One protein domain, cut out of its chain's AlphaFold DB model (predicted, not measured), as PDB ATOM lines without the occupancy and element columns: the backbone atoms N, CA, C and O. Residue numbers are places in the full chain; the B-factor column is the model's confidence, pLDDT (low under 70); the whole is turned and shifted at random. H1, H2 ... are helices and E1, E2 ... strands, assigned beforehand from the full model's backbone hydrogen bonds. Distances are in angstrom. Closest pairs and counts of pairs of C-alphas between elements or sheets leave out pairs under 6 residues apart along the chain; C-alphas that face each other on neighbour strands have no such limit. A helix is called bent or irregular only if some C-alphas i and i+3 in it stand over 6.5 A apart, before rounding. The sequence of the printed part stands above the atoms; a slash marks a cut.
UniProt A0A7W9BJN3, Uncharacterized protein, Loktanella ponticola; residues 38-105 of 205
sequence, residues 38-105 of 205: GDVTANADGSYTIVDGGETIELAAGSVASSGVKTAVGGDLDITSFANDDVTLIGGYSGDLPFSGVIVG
ATOM      1  N   GLY A  38      20.677  17.968 -12.571       56.72
ATOM      2  CA  GLY A  38      21.749  18.291 -11.650       56.72
ATOM      3  C   GLY A  38      21.434  18.145 -10.171       56.72
ATOM      4  O   GLY A  38      22.334  18.394  -9.378       56.72
ATOM      5  N   ASP A  39      20.244  17.675  -9.788       70.56
ATOM      6  CA  ASP A  39      19.909  17.514  -8.373       70.56
ATOM      7  C   ASP A  39      20.888  16.569  -7.684       70.56
ATOM      8  O   ASP A  39      21.030  15.395  -8.046       70.56
ATOM      9  N   VAL A  40      21.544  17.086  -6.650       77.38
ATOM     10  CA  VAL A  40      22.463  16.324  -5.815       77.38
ATOM     11  C   VAL A  40      21.789  16.013  -4.484       77.38
ATOM     12  O   VAL A  40      21.528  16.897  -3.674       77.38
ATOM     13  N   THR A  41      21.551  14.734  -4.215       81.56
ATOM     14  CA  THR A  41      20.978  14.250  -2.952       81.56
ATOM     15  C   THR A  41      22.022  13.489  -2.140       81.56
ATOM     16  O   THR A  41      22.774  12.688  -2.688       81.56
ATOM     17  N   ALA A  42      22.054  13.675  -0.821       79.75
ATOM     18  CA  ALA A  42      22.858  12.836   0.068       79.75
ATOM     19  C   ALA A  42      22.138  11.531   0.439       79.75
ATOM     20  O   ALA A  42      20.972  11.529   0.838       79.75
ATOM     21  N   ASN A  43      22.864  10.418   0.385       81.31
ATOM     22  CA  ASN A  43      22.392   9.105   0.803       81.31
ATOM     23  C   ASN A  43      22.751   8.829   2.273       81.31
ATOM     24  O   ASN A  43      23.702   9.376   2.835       81.31
ATOM     25  N   ALA A  44      22.015   7.913   2.909       78.75
ATOM     26  CA  ALA A  44      22.206   7.569   4.323       78.75
ATOM     27  C   ALA A  44      23.565   6.909   4.639       78.75
ATOM     28  O   ALA A  44      23.965   6.843   5.802       78.75
ATOM     29  N   ASP A  45      24.263   6.394   3.628       75.06
ATOM     30  CA  ASP A  45      25.603   5.812   3.743       75.06
ATOM     31  C   ASP A  45      26.732   6.837   3.508       75.06
ATOM     32  O   ASP A  45      27.908   6.470   3.531       75.06
ATOM     33  N   GLY A  46      26.379   8.114   3.316       74.81
ATOM     34  CA  GLY A  46      27.301   9.216   3.047       74.81
ATOM     35  C   GLY A  46      27.714   9.351   1.582       74.81
ATOM     36  O   GLY A  46      28.517  10.227   1.273       74.81
ATOM     37  N   SER A  47      27.216   8.495   0.684       82.12
ATOM     38  CA  SER A  47      27.336   8.710  -0.761       82.12
ATOM     39  C   SER A  47      26.384   9.812  -1.237       82.12
ATOM     40  O   SER A  47      25.534  10.288  -0.482       82.12
ATOM     41  N   TYR A  48      26.524  10.214  -2.496       81.44
ATOM     42  CA  TYR A  48      25.684  11.228  -3.120       81.44
ATOM     43  C   TYR A  48      25.089  10.695  -4.414       81.44
ATOM     44  O   TYR A  48      25.734   9.940  -5.134       81.44
ATOM     45  N   THR A  49      23.868  11.101  -4.704       83.81
ATOM     46  CA  THR A  49      23.124  10.757  -5.911       83.81
ATOM     47  C   THR A  49      23.001  12.024  -6.735       83.81
ATOM     48  O   THR A  49      22.442  12.997  -6.240       83.81
ATOM     49  N   ILE A  50      23.503  12.012  -7.966       79.12
ATOM     50  CA  ILE A  50      23.252  13.067  -8.953       79.12
ATOM     51  C   ILE A  50      22.184  12.558  -9.914       79.12
ATOM     52  O   ILE A  50      22.327  11.450 -10.445       79.12
ATOM     53  N   VAL A  51      21.130  13.342 -10.134       76.94
ATOM     54  CA  VAL A  51      20.139  13.086 -11.185       76.94
ATOM     55  C   VAL A  51      20.465  13.960 -12.392       76.94
ATOM     56  O   VAL A  51      20.358  15.179 -12.332       76.94
ATOM     57  N   ASP A  52      20.876  13.340 -13.495       68.38
ATOM     58  CA  ASP A  52      21.238  14.025 -14.740       68.38
ATOM     59  C   ASP A  52      20.390  13.491 -15.894       68.38
ATOM     60  O   ASP A  52      20.566  12.359 -16.346       68.38
ATOM     61  N   GLY A  53      19.406  14.277 -16.341       65.88
ATOM     62  CA  GLY A  53      18.596  13.924 -17.510       65.88
ATOM     63  C   GLY A  53      17.833  12.599 -17.360       65.88
ATOM     64  O   GLY A  53      17.562  11.927 -18.357       65.88
ATOM     65  N   GLY A  54      17.502  12.218 -16.121       67.81
ATOM     66  CA  GLY A  54      16.846  10.954 -15.771       67.81
ATOM     67  C   GLY A  54      17.795   9.775 -15.512       67.81
ATOM     68  O   GLY A  54      17.321   8.684 -15.182       67.81
ATOM     69  N   GLU A  55      19.111   9.962 -15.637       71.69
ATOM     70  CA  GLU A  55      20.117   9.011 -15.158       71.69
ATOM     71  C   GLU A  55      20.523   9.330 -13.715       71.69
ATOM     72  O   GLU A  55      20.512  10.477 -13.279       71.69
ATOM     73  N   THR A  56      20.865   8.289 -12.955       81.06
ATOM     74  CA  THR A  56      21.317   8.416 -11.567       81.06
ATOM     75  C   THR A  56      22.777   8.006 -11.464       81.06
ATOM     76  O   THR A  56      23.129   6.870 -11.790       81.06
ATOM     77  N   ILE A  57      23.611   8.914 -10.967       80.25
ATOM     78  CA  ILE A  57      25.040   8.695 -10.745       80.25
ATOM     79  C   ILE A  57      25.299   8.666  -9.238       80.25
ATOM     80  O   ILE A  57      25.012   9.633  -8.538       80.25
ATOM     81  N   GLU A  58      25.865   7.567  -8.737       82.94
ATOM     82  CA  GLU A  58      26.298   7.465  -7.339       82.94
ATOM     83  C   GLU A  58      27.760   7.911  -7.185       82.94
ATOM     84  O   GLU A  58      28.688   7.309  -7.733       82.94
ATOM     85  N   LEU A  59      27.980   8.946  -6.381       78.75
ATOM     86  CA  LEU A  59      29.285   9.398  -5.920       78.75
ATOM     87  C   LEU A  59      29.590   8.804  -4.547       78.75
ATOM     88  O   LEU A  59      28.870   9.035  -3.578       78.75
ATOM     89  N   ALA A  60      30.713   8.103  -4.415       79.00
ATOM     90  CA  ALA A  60      31.173   7.653  -3.107       79.00
ATOM     91  C   ALA A  60      31.500   8.846  -2.185       79.00
ATOM     92  O   ALA A  60      32.075   9.837  -2.631       79.00
ATOM     93  N   ALA A  61      31.243   8.702  -0.880       73.94
ATOM     94  CA  ALA A  61      31.534   9.718   0.143       73.94
ATOM     95  C   ALA A  61      32.964  10.292   0.055       73.94
ATOM     96  O   ALA A  61      33.200  11.480   0.250       73.94
ATOM     97  N   GLY A  62      33.938   9.430  -0.266       70.12
ATOM     98  CA  GLY A  62      35.348   9.809  -0.375       70.12
ATOM     99  C   GLY A  62      35.685  10.695  -1.578       70.12
ATOM    100  O   GLY A  62      36.770  11.270  -1.598       70.12
ATOM    101  N   SER A  63      34.791  10.813  -2.561       68.25
ATOM    102  CA  SER A  63      35.004  11.618  -3.767       68.25
ATOM    103  C   SER A  63      34.813  13.119  -3.516       68.25
ATOM    104  O   SER A  63      35.404  13.927  -4.220       68.25
ATOM    105  N   VAL A  64      34.060  13.498  -2.477       70.00
ATOM    106  CA  VAL A  64      33.689  14.892  -2.139       70.00
ATOM    107  C   VAL A  64      34.643  15.504  -1.092       70.00
ATOM    108  O   VAL A  64      34.373  16.508  -0.446       70.00
ATOM    109  N   ALA A  65      35.807  14.884  -0.883       57.88
ATOM    110  CA  ALA A  65      36.713  15.244   0.209       57.88
ATOM    111  C   ALA A  65      37.746  16.337  -0.139       57.88
ATOM    112  O   ALA A  65      38.522  16.734   0.733       57.88
ATOM    113  N   SER A  66      37.818  16.801  -1.390       61.31
ATOM    114  CA  SER A  66      38.844  17.751  -1.839       61.31
ATOM    115  C   SER A  66      38.249  19.108  -2.190       61.31
ATOM    116  O   SER A  66      37.792  19.320  -3.315       61.31
ATOM    117  N   SER A  67      38.312  20.034  -1.229       66.69
ATOM    118  CA  SER A  67      37.892  21.418  -1.430       66.69
ATOM    119  C   SER A  67      38.640  22.061  -2.596       66.69
ATOM    120  O   SER A  67      39.872  22.128  -2.590       66.69
ATOM    121  N   GLY A  68      37.885  22.533  -3.586       63.12
ATOM    122  CA  GLY A  68      38.381  23.346  -4.696       63.12
ATOM    123  C   GLY A  68      39.344  22.667  -5.671       63.12
ATOM    124  O   GLY A  68      40.116  23.343  -6.348       63.12
ATOM    125  N   VAL A  69      39.319  21.335  -5.772       76.06
ATOM    126  CA  VAL A  69      40.088  20.599  -6.785       76.06
ATOM    127  C   VAL A  69      39.139  19.813  -7.674       76.06
ATOM    128  O   VAL A  69      38.434  18.925  -7.192       76.06
ATOM    129  N   LYS A  70      39.183  20.091  -8.985       80.56
ATOM    130  CA  LYS A  70      38.532  19.248  -9.991       80.56
ATOM    131  C   LYS A  70      39.116  17.842  -9.924       80.56
ATOM    132  O   LYS A  70      40.311  17.638 -10.144       80.56
ATOM    133  N   THR A  71      38.263  16.884  -9.602       83.19
ATOM    134  CA  THR A  71      38.620  15.490  -9.380       83.19
ATOM    135  C   THR A  71      37.819  14.615 -10.324       83.19
ATOM    136  O   THR A  71      36.591  14.621 -10.284       83.19
ATOM    137  N   ALA A  72      38.523  13.833 -11.142       81.81
ATOM    138  CA  ALA A  72      37.907  12.796 -11.955       81.81
ATOM    139  C   ALA A  72      37.495  11.627 -11.049       81.81
ATOM    140  O   ALA A  72      38.347  10.997 -10.413       81.81
ATOM    141  N   VAL A  73      36.198  11.334 -10.981       79.38
ATOM    142  CA  VAL A  73      35.637  10.294 -10.096       79.38
ATOM    143  C   VAL A  73      35.436   8.962 -10.831       79.38
ATOM    144  O   VAL A  73      35.304   7.910 -10.205       79.38
ATOM    145  N   GLY A  74      35.517   8.978 -12.162       76.19
ATOM    146  CA  GLY A  74      35.447   7.800 -13.024       76.19
ATOM    147  C   GLY A  74      34.527   8.031 -14.219       76.19
ATOM    148  O   GLY A  74      33.586   8.808 -14.139       76.19
ATOM    149  N   GLY A  75      34.798   7.353 -15.337       81.25
ATOM    150  CA  GLY A  75      34.105   7.657 -16.594       81.25
ATOM    151  C   GLY A  75      34.385   9.094 -17.037       81.25
ATOM    152  O   GLY A  75      35.523   9.546 -16.917       81.25
ATOM    153  N   ASP A  76      33.340   9.786 -17.489       83.62
ATOM    154  CA  ASP A  76      33.386  11.193 -17.905       83.62
ATOM    155  C   ASP A  76      32.898  12.141 -16.786       83.62
ATOM    156  O   ASP A  76      32.369  13.214 -17.058       83.62
ATOM    157  N   LEU A  77      33.024  11.720 -15.519       85.94
ATOM    158  CA  LEU A  77      32.559  12.470 -14.352       85.94
ATOM    159  C   LEU A  77      33.705  13.224 -13.677       85.94
ATOM    160  O   LEU A  77      34.601  12.613 -13.078       85.94
ATOM    161  N   ASP A  78      33.617  14.549 -13.704       89.00
ATOM    162  CA  ASP A  78      34.523  15.464 -13.018       89.00
ATOM    163  C   ASP A  78      33.761  16.287 -11.982       89.00
ATOM    164  O   ASP A  78      32.722  16.857 -12.302       89.00
ATOM    165  N   ILE A  79      34.279  16.409 -10.757       90.81
ATOM    166  CA  ILE A  79      33.615  17.184  -9.695       90.81
ATOM    167  C   ILE A  79      34.559  18.145  -8.985       90.81
ATOM    168  O   ILE A  79      35.754  17.890  -8.859       90.81
ATOM    169  N   THR A  80      33.997  19.220  -8.451       91.00
ATOM    170  CA  THR A  80      34.553  20.049  -7.388       91.00
ATOM    171  C   THR A  80      33.579  20.066  -6.217       91.00
ATOM    172  O   THR A  80      32.384  19.814  -6.370       91.00
ATOM    173  N   SER A  81      34.085  20.355  -5.026       92.00
ATOM    174  CA  SER A  81      33.230  20.473  -3.853       92.00
ATOM    175  C   SER A  81      33.810  21.416  -2.816       92.00
ATOM    176  O   SER A  81      34.992  21.758  -2.853       92.00
ATOM    177  N   PHE A  82      32.961  21.819  -1.882       91.62
ATOM    178  CA  PHE A  82      33.337  22.356  -0.585       91.62
ATOM    179  C   PHE A  82      32.506  21.626   0.464       91.62
ATOM    180  O   PHE A  82      31.291  21.535   0.321       91.62
ATOM    181  N   ALA A  83      33.141  21.108   1.509       90.38
ATOM    182  CA  ALA A  83      32.440  20.389   2.562       90.38
ATOM    183  C   ALA A  83      32.951  20.799   3.944       90.38
ATOM    184  O   ALA A  83      34.159  20.857   4.188       90.38
ATOM    185  N   ASN A  84      32.017  21.043   4.856       89.75
ATOM    186  CA  ASN A  84      32.251  21.139   6.290       89.75
ATOM    187  C   ASN A  84      31.123  20.408   7.047       89.75
ATOM    188  O   ASN A  84      30.336  19.678   6.444       89.75
ATOM    189  N   ASP A  85      31.062  20.570   8.370       89.12
ATOM    190  CA  ASP A  85      30.051  19.899   9.198       89.12
ATOM    191  C   ASP A  85      28.614  20.401   8.930       89.12
ATOM    192  O   ASP A  85      27.651  19.694   9.231       89.12
ATOM    193  N   ASP A  86      28.457  21.603   8.366       91.19
ATOM    194  CA  ASP A  86      27.167  22.273   8.181       91.19
ATOM    195  C   ASP A  86      26.640  22.185   6.739       91.19
ATOM    196  O   ASP A  86      25.424  22.195   6.527       91.19
ATOM    197  N   VAL A  87      27.515  22.094   5.736       91.44
ATOM    198  CA  VAL A  87      27.135  22.081   4.318       91.44
ATOM    199  C   VAL A  87      28.115  21.291   3.463       91.44
ATOM    200  O   VAL A  87      29.320  21.252   3.711       91.44
ATOM    201  N   THR A  88      27.583  20.679   2.409       91.19
ATOM    202  CA  THR A  88      28.354  20.170   1.276       91.19
ATOM    203  C   THR A  88      27.841  20.819  -0.008       91.19
ATOM    204  O   THR A  88      26.677  20.666  -0.360       91.19
ATOM    205  N   LEU A  89      28.713  21.543  -0.699       91.75
ATOM    206  CA  LEU A  89      28.480  22.159  -2.003       91.75
ATOM    207  C   LEU A  89      29.189  21.315  -3.056       91.75
ATOM    208  O   LEU A  89      30.351  20.948  -2.857       91.75
ATOM    209  N   ILE A  90      28.524  21.019  -4.166       91.56
ATOM    210  CA  ILE A  90      29.076  20.211  -5.253       91.56
ATOM    211  C   ILE A  90      28.806  20.921  -6.577       91.56
ATOM    212  O   ILE A  90      27.698  21.376  -6.825       91.56
ATOM    213  N   GLY A  91      29.823  20.984  -7.429       91.62
ATOM    214  CA  GLY A  91      29.691  21.335  -8.841       91.62
ATOM    215  C   GLY A  91      30.421  20.289  -9.676       91.62
ATOM    216  O   GLY A  91      31.412  19.722  -9.217       91.62
ATOM    217  N   GLY A  92      29.968  19.987 -10.884       91.62
ATOM    218  CA  GLY A  92      30.615  18.974 -11.711       91.62
ATOM    219  C   GLY A  92      30.188  18.969 -13.169       91.62
ATOM    220  O   GLY A  92      29.399  19.802 -13.604       91.62
ATOM    221  N   TYR A  93      30.737  17.995 -13.892       88.19
ATOM    222  CA  TYR A  93      30.347  17.584 -15.234       88.19
ATOM    223  C   TYR A  93      30.118  16.089 -15.290       88.19
ATOM    224  O   TYR A  93      30.939  15.325 -14.786       88.19
ATOM    225  N   SER A  94      29.053  15.691 -15.969       86.44
ATOM    226  CA  SER A  94      28.805  14.341 -16.459       86.44
ATOM    227  C   SER A  94      28.912  14.378 -17.988       86.44
ATOM    228  O   SER A  94      28.010  14.841 -18.688       86.44
ATOM    229  N   GLY A  95      30.069  13.992 -18.531       85.50
ATOM    230  CA  GLY A  95      30.382  14.233 -19.940       85.50
ATOM    231  C   GLY A  95      30.469  15.729 -20.240       85.50
ATOM    232  O   GLY A  95      31.295  16.434 -19.666       85.50
ATOM    233  N   ASP A  96      29.597  16.213 -21.124       85.06
ATOM    234  CA  ASP A  96      29.499  17.634 -21.484       85.06
ATOM    235  C   ASP A  96      28.406  18.377 -20.689       85.06
ATOM    236  O   ASP A  96      28.142  19.550 -20.952       85.06
ATOM    237  N   LEU A  97      27.738  17.703 -19.745       86.12
ATOM    238  CA  LEU A  97      26.611  18.257 -18.997       86.12
ATOM    239  C   LEU A  97      27.063  18.729 -17.612       86.12
ATOM    240  O   LEU A  97      27.470  17.896 -16.798       86.12
ATOM    241  N   PRO A  98      27.026  20.038 -17.327       89.12
ATOM    242  CA  PRO A  98      27.303  20.545 -15.993       89.12
ATOM    243  C   PRO A  98      26.146  20.239 -15.036       89.12
ATOM    244  O   PRO A  98      24.992  20.122 -15.446       89.12
ATOM    245  N   PHE A  99      26.472  20.129 -13.754       88.69
ATOM    246  CA  PHE A  99      25.507  20.029 -12.664       88.69
ATOM    247  C   PHE A  99      26.024  20.761 -11.433       88.69
ATOM    248  O   PHE A  99      27.239  20.917 -11.267       88.69
ATOM    249  N   SER A 100      25.133  21.160 -10.537       90.25
ATOM    250  CA  SER A 100      25.508  21.713  -9.244       90.25
ATOM    251  C   SER A 100      24.489  21.347  -8.174       90.25
ATOM    252  O   SER A 100      23.352  20.998  -8.472       90.25
ATOM    253  N   GLY A 101      24.900  21.372  -6.912       87.25
ATOM    254  CA  GLY A 101      23.992  21.063  -5.824       87.25
ATOM    255  C   GLY A 101      24.501  21.463  -4.454       87.25
ATOM    256  O   GLY A 101      25.703  21.559  -4.187       87.25
ATOM    257  N   VAL A 102      23.530  21.666  -3.571       86.12
ATOM    258  CA  VAL A 102      23.717  22.087  -2.188       86.12
ATOM    259  C   VAL A 102      23.078  21.053  -1.276       86.12
ATOM    260  O   VAL A 102      21.878  20.806  -1.327       86.12
ATOM    261  N   ILE A 103      23.876  20.478  -0.386       84.25
ATOM    262  CA  ILE A 103      23.416  19.528   0.621       84.25
ATOM    263  C   ILE A 103      23.576  20.171   1.985       84.25
ATOM    264  O   ILE A 103      24.687  20.412   2.466       84.25
ATOM    265  N   VAL A 104      22.440  20.411   2.626       84.31
ATOM    266  CA  VAL A 104      22.377  21.079   3.922       84.31
ATOM    267  C   VAL A 104      22.516  20.055   5.044       84.31
ATOM    268  O   VAL A 104      21.654  19.196   5.226       84.31
ATOM    269  N   GLY A 105      23.590  20.161   5.825       84.06
ATOM    270  CA  GLY A 105      23.733  19.450   7.096       84.06
ATOM    271  C   GLY A 105      23.063  20.212   8.241       84.06
ATOM    272  O   GLY A 105      22.283  19.643   9.006       84.06
TER     273      GLY A 105
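AT A GLANCE: This is residues 38 to 105 of the 205 residues of an uncharacterized protein of Loktanella ponticola (UniProt A0A7W9BJN3). This is a small sandwich rolled up almost into a barrel: the four-stranded sheet E4 E5 E6 E7 and the three-stranded sheet E1 E2 E3 are face to face, their strands crossed at 45 degrees. At one side E1 comes in beside E7; at the other side E3 and E4 stand wider, and the chain crosses between the sheets there through the small helix H1. The printed part has 68 residues, with strands E1 E2 E3, helix H1 and strands E4 E5 E6 E7 in that order; both sheets are antiparallel and run in chain order, and the class is mostly strand. It is compact and rounded, with a radius of gyration of the C-alphas of 10.7 A and spans of 30 by 23 by 17 A.

HOW THE PARTS SIT: Start at E1, residues 38 to 42, which forms a hairpin with E2, residues 48 to 52; look for N 41 and O 49, 2.8 A apart. E2 forms a hairpin with E3, residues 55 to 59, where N 50 and O 57 are 2.9 A apart. These three are a meander, each strand the antiparallel neighbour of the one before. Next comes H1, residues 61 to 64, too short for an O i to N i+4 pair; its one O i to N i+3 pair is within hydrogen-bond range. A second meander follows: E4, residues 71 to 74, E5, residues 77 to 83, E6, residues 87 to 94, and E7, residues 97 to 104. Its hairpins show N 71 and O 79 at 2.8 A, N 80 and O 91 at 2.7 A, and N 90 and O 101 at 2.9 A. This sheet is twisted, its strands' lines turning by 72 degrees from edge to edge. H1 only grazes it, with residues 62 to 64; the closest C-alphas of H1 and E5 are those of Val 64 and Ser 81, 5.9 A apart. Between the sheets, the closest C-alphas of E1 and E7 are those of Gly 38 and Phe 99, 4.3 A apart, while those of E3 and E4, Leu 59 and Val 73, are 7.7 A apart. E1 and E5 are apart.

IN THESE COORDINATES: Find C-alpha 38 at (21.749, 18.291, -11.650), where E1 begins. E5 is 18.7 A long, E6 22.2 A, and E7 runs 23.5 A to C-alpha 104 at (22.377, 21.079, 3.922). H1 begins at C-alpha 61, (31.534, 9.718, 0.143); it is neither bent nor irregular, but only just: C-alphas 61 and 64 are 6.1 A apart.

THE WHOLE: The two C-alphas farthest apart are those of Asp 85 and Asp 96, 30.8 A. The printed part has no cut and no long link. Mean pLDDT of the printed part is 80.9; residues 38, 52 to 54, 63 and 65 to 68 are under 70.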